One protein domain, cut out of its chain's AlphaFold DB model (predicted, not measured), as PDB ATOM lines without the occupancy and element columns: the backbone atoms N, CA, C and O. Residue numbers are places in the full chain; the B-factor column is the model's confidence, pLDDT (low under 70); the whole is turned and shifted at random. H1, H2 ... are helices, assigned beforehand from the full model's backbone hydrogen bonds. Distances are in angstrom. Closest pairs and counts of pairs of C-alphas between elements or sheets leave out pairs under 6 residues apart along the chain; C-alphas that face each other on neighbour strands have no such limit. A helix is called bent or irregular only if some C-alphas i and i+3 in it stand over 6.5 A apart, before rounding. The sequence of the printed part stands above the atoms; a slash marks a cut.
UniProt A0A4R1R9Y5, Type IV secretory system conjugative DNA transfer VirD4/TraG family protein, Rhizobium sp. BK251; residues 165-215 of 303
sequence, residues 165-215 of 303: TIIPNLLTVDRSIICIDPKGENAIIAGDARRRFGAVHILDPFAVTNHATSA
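This is residues 165 to 215 of the 303 residues of the protein "Type IV secretory system conjugative DNA transfer VirD4/TraG family protein" of Rhizobium sp. BK251 (UniProt A0A4R1R9Y5). There is little regular structure here: two short helices, H1 and H2, lie side by side, and long loops make the rest. Residues 173 to 184 run back from the end of H1 to the beginning of H2; residues 195 to 215 run back again, then fold over near Phe 206. The printed part has 51 residues, with H1 then H2 and no named strand; the class is all helix, though the named elements hold only 18 residues. It is compact, with a radius of gyration of the C-alphas of 10.4 A and spans of 28 by 21 by 15 A.

Find C-alpha 165 at (140.017, 217.778, 205.140); from there H1 runs to residue 172, 10.7 A. H2, residues 185 to 194, runs 13.8 A and ends at (141.465, 211.003, 191.193). H2 is irregular: C-alphas 189 and 192 are 7.6 A apart.

H1 and H2 touch; their closest C-alphas, of Leu 171 and Ala 190, are 6.0 A apart. They run the same way at a shallow tilt of 21 degrees. In H1 every O i to N i+4 pair is within hydrogen-bond range; in H2, 4 of 6.

The C-alphas of Asp 174 and Phe 206, the two farthest apart, are 28.6 A apart. The printed part has no cut, the link from H1 to H2 is long, and no printed residue is under 70 in pLDDT.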
ATOM      1  N   THR A 165     141.244 218.553 205.373       92.12
ATOM      2  CA  THR A 165     140.017 217.778 205.140       92.12
ATOM      3  C   THR A 165     139.734 217.575 203.656       92.12
ATOM      4  O   THR A 165     139.586 216.433 203.235       92.12
ATOM      5  N   ILE A 166     139.673 218.637 202.845       94.75
ATOM      6  CA  ILE A 166     139.208 218.545 201.447       94.75
ATOM      7  C   ILE A 166     140.176 217.727 200.582       94.75
ATOM      8  O   ILE A 166     139.801 216.670 200.079       94.75
ATOM      9  N   ILE A 167     141.431 218.169 200.455       96.06
ATOM     10  CA  ILE A 167     142.445 217.499 199.631       96.06
ATOM     11  C   ILE A 167     142.684 216.054 200.101       96.06
ATOM     12  O   ILE A 167     142.608 215.154 199.266       96.06
ATOM     13  N   PRO A 168     142.886 215.759 201.405       94.88
ATOM     14  CA  PRO A 168     143.043 214.376 201.855       94.88
ATOM     15  C   PRO A 168     141.855 213.470 201.514       94.88
ATOM     16  O   PRO A 168     142.052 212.294 201.206       94.88
ATOM     17  N   ASN A 169     140.625 213.994 201.561       95.50
ATOM     18  CA  ASN A 169     139.454 213.231 201.141       95.50
ATOM     19  C   ASN A 169     139.480 212.962 199.641       95.50
ATOM     20  O   ASN A 169     139.372 211.803 199.262       95.50
ATOM     21  N   LEU A 170     139.718 213.977 198.804       96.62
ATOM     22  CA  LEU A 170     139.844 213.789 197.354       96.62
ATOM     23  C   LEU A 170     140.901 212.725 197.016       96.62
ATOM     24  O   LEU A 170     140.654 211.842 196.203       96.62
ATOM     25  N   LEU A 171     142.045 212.743 197.698       95.38
ATOM     26  CA  LEU A 171     143.136 211.803 197.442       95.38
ATOM     27  C   LEU A 171     142.872 210.366 197.921       95.38
ATOM     28  O   LEU A 171     143.532 209.454 197.431       95.38
ATOM     29  N   THR A 172     141.985 210.149 198.901       92.81
ATOM     30  CA  THR A 172     141.888 208.844 199.591       92.81
ATOM     31  C   THR A 172     140.509 208.202 199.596       92.81
ATOM     32  O   THR A 172     140.427 207.004 199.855       92.81
ATOM     33  N   VAL A 173     139.429 208.952 199.364       92.94
ATOM     34  CA  VAL A 173     138.079 208.385 199.416       92.94
ATOM     35  C   VAL A 173     137.746 207.680 198.103       92.94
ATOM     36  O   VAL A 173     137.729 208.285 197.035       92.94
ATOM     37  N   ASP A 174     137.452 206.392 198.182       92.06
ATOM     38  CA  ASP A 174     137.084 205.583 197.020       92.06
ATOM     39  C   ASP A 174     135.578 205.689 196.722       92.06
ATOM     40  O   ASP A 174     134.798 204.800 197.058       92.06
ATOM     41  N   ARG A 175     135.147 206.868 196.240       91.06
ATOM     42  CA  ARG A 175     133.753 207.208 195.871       91.06
ATOM     43  C   ARG A 175     133.714 208.241 194.757       91.06
ATOM     44  O   ARG A 175     134.674 208.993 194.604       91.06
ATOM     45  N   SER A 176     132.595 208.336 194.044       94.19
ATOM     46  CA  SER A 176     132.311 209.452 193.135       94.19
ATOM     47  C   SER A 176     132.167 210.766 193.907       94.19
ATOM     48  O   SER A 176     131.598 210.791 194.999       94.19
ATOM     49  N   ILE A 177     132.699 211.859 193.353       95.31
ATOM     50  CA  ILE A 177     132.729 213.174 194.007       95.31
ATOM     51  C   ILE A 177     132.370 214.250 192.989       95.31
ATOM     52  O   ILE A 177     133.019 214.358 191.951       95.31
ATOM     53  N   ILE A 178     131.399 215.090 193.339       96.50
ATOM     54  CA  ILE A 178     131.179 216.386 192.699       96.50
ATOM     55  C   ILE A 178     131.859 217.434 193.582       96.50
ATOM     56  O   ILE A 178     131.544 217.552 194.767       96.50
ATOM     57  N   CYS A 179     132.830 218.160 193.029       95.69
ATOM     58  CA  CYS A 179     133.611 219.152 193.764       95.69
ATOM     59  C   CYS A 179     133.365 220.547 193.185       95.69
ATOM     60  O   CYS A 179     133.745 220.824 192.052       95.69
ATOM     61  N   ILE A 180     132.749 221.427 193.977       96.06
ATOM     62  CA  ILE A 180     132.623 222.846 193.637       96.06
ATOM     63  C   ILE A 180     133.915 223.536 194.071       96.06
ATOM     64  O   ILE A 180     134.171 223.707 195.264       96.06
ATOM     65  N   ASP A 181     134.732 223.914 193.093       95.00
ATOM     66  CA  ASP A 181     136.062 224.476 193.311       95.00
ATOM     67  C   ASP A 181     136.241 225.794 192.542       95.00
ATOM     68  O   ASP A 181     136.860 225.815 191.479       95.00
ATOM     69  N   PRO A 182     135.725 226.923 193.070       91.12
ATOM     70  CA  PRO A 182     135.780 228.213 192.380       91.12
ATOM     71  C   PRO A 182     137.200 228.720 192.099       91.12
ATOM     72  O   PRO A 182     137.373 229.654 191.323       91.12
ATOM     73  N   LYS A 183     138.211 228.155 192.772       92.00
ATOM     74  CA  LYS A 183     139.617 228.539 192.613       92.00
ATOM     75  C   LYS A 183     140.422 227.565 191.754       92.00
ATOM     76  O   LYS A 183     141.565 227.875 191.436       92.00
ATOM     77  N   GLY A 184     139.880 226.389 191.444       94.81
ATOM     78  CA  GLY A 184     140.594 225.333 190.724       94.81
ATOM     79  C   GLY A 184     141.703 224.625 191.517       94.81
ATOM     80  O   GLY A 184     142.353 223.729 190.982       94.81
ATOM     81  N   GLU A 185     141.937 224.990 192.784       95.38
ATOM     82  CA  GLU A 185     143.029 224.452 193.611       95.38
ATOM     83  C   GLU A 185     142.889 222.933 193.823       95.38
ATOM     84  O   GLU A 185     143.873 222.195 193.767       95.38
ATOM     85  N   ASN A 186     141.667 222.447 194.039       96.38
ATOM     86  CA  ASN A 186     141.399 221.029 194.259       96.38
ATOM     87  C   ASN A 186     141.598 220.219 192.978       96.38
ATOM     88  O   ASN A 186     142.178 219.133 193.034       96.38
ATOM     89  N   ALA A 187     141.127 220.740 191.843       95.94
ATOM     90  CA  ALA A 187     141.304 220.096 190.546       95.94
ATOM     91  C   ALA A 187     142.794 219.974 190.188       95.94
ATOM     92  O   ALA A 187     143.245 218.881 189.854       95.94
ATOM     93  N   ILE A 188     143.565 221.053 190.364       95.75
ATOM     94  CA  ILE A 188     145.013 221.083 190.103       95.75
ATOM     95  C   ILE A 188     145.768 220.096 191.007       95.75
ATOM     96  O   ILE A 188     146.642 219.369 190.546       95.75
ATOM     97  N   ILE A 189     145.450 220.054 192.305       95.81
ATOM     98  CA  ILE A 189     146.210 219.247 193.273       95.81
ATOM     99  C   ILE A 189     145.823 217.764 193.220       95.81
ATOM    100  O   ILE A 189     146.683 216.893 193.343       95.81
ATOM    101  N   ALA A 190     144.527 217.460 193.113       96.62
ATOM    102  CA  ALA A 190     144.010 216.107 193.310       96.62
ATOM    103  C   ALA A 190     143.437 215.463 192.040       96.62
ATOM    104  O   ALA A 190     143.221 214.251 192.049       96.62
ATOM    105  N   GLY A 191     143.210 216.214 190.957       94.88
ATOM    106  CA  GLY A 191     142.570 215.712 189.733       94.88
ATOM    107  C   GLY A 191     143.281 214.502 189.125       94.88
ATOM    108  O   GLY A 191     142.647 213.488 188.839       94.88
ATOM    109  N   ASP A 192     144.609 214.545 189.023       93.56
ATOM    110  CA  ASP A 192     145.397 213.428 188.491       93.56
ATOM    111  C   ASP A 192     145.343 212.191 189.399       93.56
ATOM    112  O   ASP A 192     145.197 211.064 188.925       93.56
ATOM    113  N   ALA A 193     145.409 212.387 190.718       95.75
ATOM    114  CA  ALA A 193     145.276 211.297 191.681       95.75
ATOM    115  C   ALA A 193     143.878 210.664 191.625       95.75
ATOM    116  O   ALA A 193     143.747 209.448 191.779       95.75
ATOM    117  N   ARG A 194     142.843 211.471 191.351       96.31
ATOM    118  CA  ARG A 194     141.465 211.003 191.193       96.31
ATOM    119  C   ARG A 194     141.276 210.063 190.007       96.31
ATOM    120  O   ARG A 194     140.442 209.169 190.120       96.31
ATOM    121  N   ARG A 195     142.089 210.175 188.946       95.69
ATOM    122  CA  ARG A 195     142.025 209.263 187.785       95.69
ATOM    123  C   ARG A 195     142.254 207.794 188.149       95.69
ATOM    124  O   ARG A 195     141.824 206.910 187.422       95.69
ATOM    125  N   ARG A 196     142.887 207.523 189.295       95.31
ATOM    126  CA  ARG A 196     143.087 206.158 189.814       95.31
ATOM    127  C   ARG A 196     141.795 205.494 190.293       95.31
ATOM    128  O   ARG A 196     141.770 204.276 190.407       95.31
ATOM    129  N   PHE A 197     140.761 206.279 190.593       94.94
ATOM    130  CA  PHE A 197     139.463 205.790 191.068       94.94
ATOM    131  C   PHE A 197     138.397 205.766 189.961       94.94
ATOM    132  O   PHE A 197     137.350 205.156 190.140       94.94
ATOM    133  N   GLY A 198     138.628 206.445 188.834       95.12
ATOM    134  CA  GLY A 198     137.682 206.526 187.721       95.12
ATOM    135  C   GLY A 198     137.880 207.776 186.863       95.12
ATOM    136  O   GLY A 198     138.835 208.530 187.054       95.12
ATOM    137  N   ALA A 199     136.962 208.000 185.922       95.81
ATOM    138  CA  ALA A 199     136.993 209.166 185.043       95.81
ATOM    139  C   ALA A 199     136.929 210.485 185.836       95.81
ATOM    140  O   ALA A 199     136.214 210.606 186.835       95.81
ATOM    141  N   VAL A 200     137.682 211.486 185.375       96.19
ATOM    142  CA  VAL A 200     137.722 212.828 185.967       96.19
ATOM    143  C   VAL A 200     137.355 213.836 184.891       96.19
ATOM    144  O   VAL A 200     138.102 214.018 183.932       96.19
ATOM    145  N   HIS A 201     136.225 214.509 185.087       96.19
ATOM    146  CA  HIS A 201     135.753 215.587 184.226       96.19
ATOM    147  C   HIS A 201     135.909 216.920 184.955       96.19
ATOM    148  O   HIS A 201     135.447 217.072 186.086       96.19
ATOM    149  N   ILE A 202     136.574 217.879 184.314       96.00
ATOM    150  CA  ILE A 202     136.786 219.228 184.852       96.00
ATOM    151  C   ILE A 202     135.938 220.184 184.019       96.00
ATOM    152  O   ILE A 202     136.219 220.369 182.840       96.00
ATOM    153  N   LEU A 203     134.900 220.772 184.611       95.44
ATOM    154  CA  LEU A 203     134.102 221.820 183.974       95.44
ATOM    155  C   LEU A 203     134.688 223.181 184.358       95.44
ATOM    156  O   LEU A 203     134.414 223.693 185.442       95.44
ATOM    157  N   ASP A 204     135.518 223.742 183.481       94.62
ATOM    158  CA  ASP A 204     136.238 224.995 183.704       94.62
ATOM    159  C   ASP A 204     135.996 225.980 182.543       94.62
ATOM    160  O   ASP A 204     136.857 226.168 181.677       94.62
ATOM    161  N   PRO A 205     134.811 226.622 182.498       90.19
ATOM    162  CA  PRO A 205     134.445 227.535 181.414       90.19
ATOM    163  C   PRO A 205     135.297 228.813 181.380       90.19
ATOM    164  O   PRO A 205     135.298 229.515 180.370       90.19
ATOM    165  N   PHE A 206     136.021 229.117 182.462       91.00
ATOM    166  CA  PHE A 206     136.854 230.315 182.595       91.00
ATOM    167  C   PHE A 206     138.357 230.022 182.491       91.00
ATOM    168  O   PHE A 206     139.160 230.944 182.617       91.00
ATOM    169  N   ALA A 207     138.733 228.762 182.243       91.75
ATOM    170  CA  ALA A 207     140.113 228.300 182.130       91.75
ATOM    171  C   ALA A 207     141.001 228.655 183.346       91.75
ATOM    172  O   ALA A 207     142.190 228.931 183.188       91.75
ATOM    173  N   VAL A 208     140.452 228.641 184.567       93.88
ATOM    174  CA  VAL A 208     141.213 228.964 185.793       93.88
ATOM    175  C   VAL A 208     142.243 227.892 186.156       93.88
ATOM    176  O   VAL A 208     143.238 228.180 186.817       93.88
ATOM    177  N   THR A 209     142.013 226.653 185.729       91.69
ATOM    178  CA  THR A 209     142.835 225.487 186.070       91.69
ATOM    179  C   THR A 209     143.978 225.239 185.084       91.69
ATOM    180  O   THR A 209     144.910 224.511 185.413       91.69
ATOM    181  N   ASN A 210     143.912 225.815 183.876       87.31
ATOM    182  CA  ASN A 210     144.755 225.475 182.717       87.31
ATOM    183  C   ASN A 210     144.727 223.987 182.299       87.31
ATOM    184  O   ASN A 210     145.568 223.551 181.512       87.31
ATOM    185  N   HIS A 211     143.767 223.198 182.788       88.31
ATOM    186  CA  HIS A 211     143.527 221.840 182.308       88.31
ATOM    187  C   HIS A 211     142.589 221.840 181.092       88.31
ATOM    188  O   HIS A 211     141.866 222.803 180.830       88.31
ATOM    189  N   ALA A 212     142.572 220.728 180.351       88.75
ATOM    190  CA  ALA A 212     141.555 220.505 179.332       88.75
ATOM    191  C   ALA A 212     140.166 220.466 179.993       88.75
ATOM    192  O   ALA A 212     139.895 219.601 180.829       88.75
ATOM    193  N   THR A 213     139.293 221.407 179.624       92.94
ATOM    194  CA  THR A 213     137.916 221.440 180.125       92.94
ATOM    195  C   THR A 213     137.071 220.393 179.409       92.94
ATOM    196  O   THR A 213     137.083 220.281 178.185       92.94
ATOM    197  N   SER A 214     136.298 219.643 180.183       94.81
ATOM    198  CA  SER A 214     135.147 218.897 179.689       94.81
ATOM    199  C   SER A 214     134.008 219.865 179.345       94.81
ATOM    200  O   SER A 214     134.006 221.024 179.769       94.81
ATOM    201  N   ALA A 215     133.033 219.376 178.583       91.44
ATOM    202  CA  ALA A 215     131.776 220.064 178.322       91.44
ATOM    203  C   ALA A 215     130.624 219.272 178.951       91.44
ATOM    204  O   ALA A 215     130.694 218.049 179.060       91.44
TER     205      ALA A 215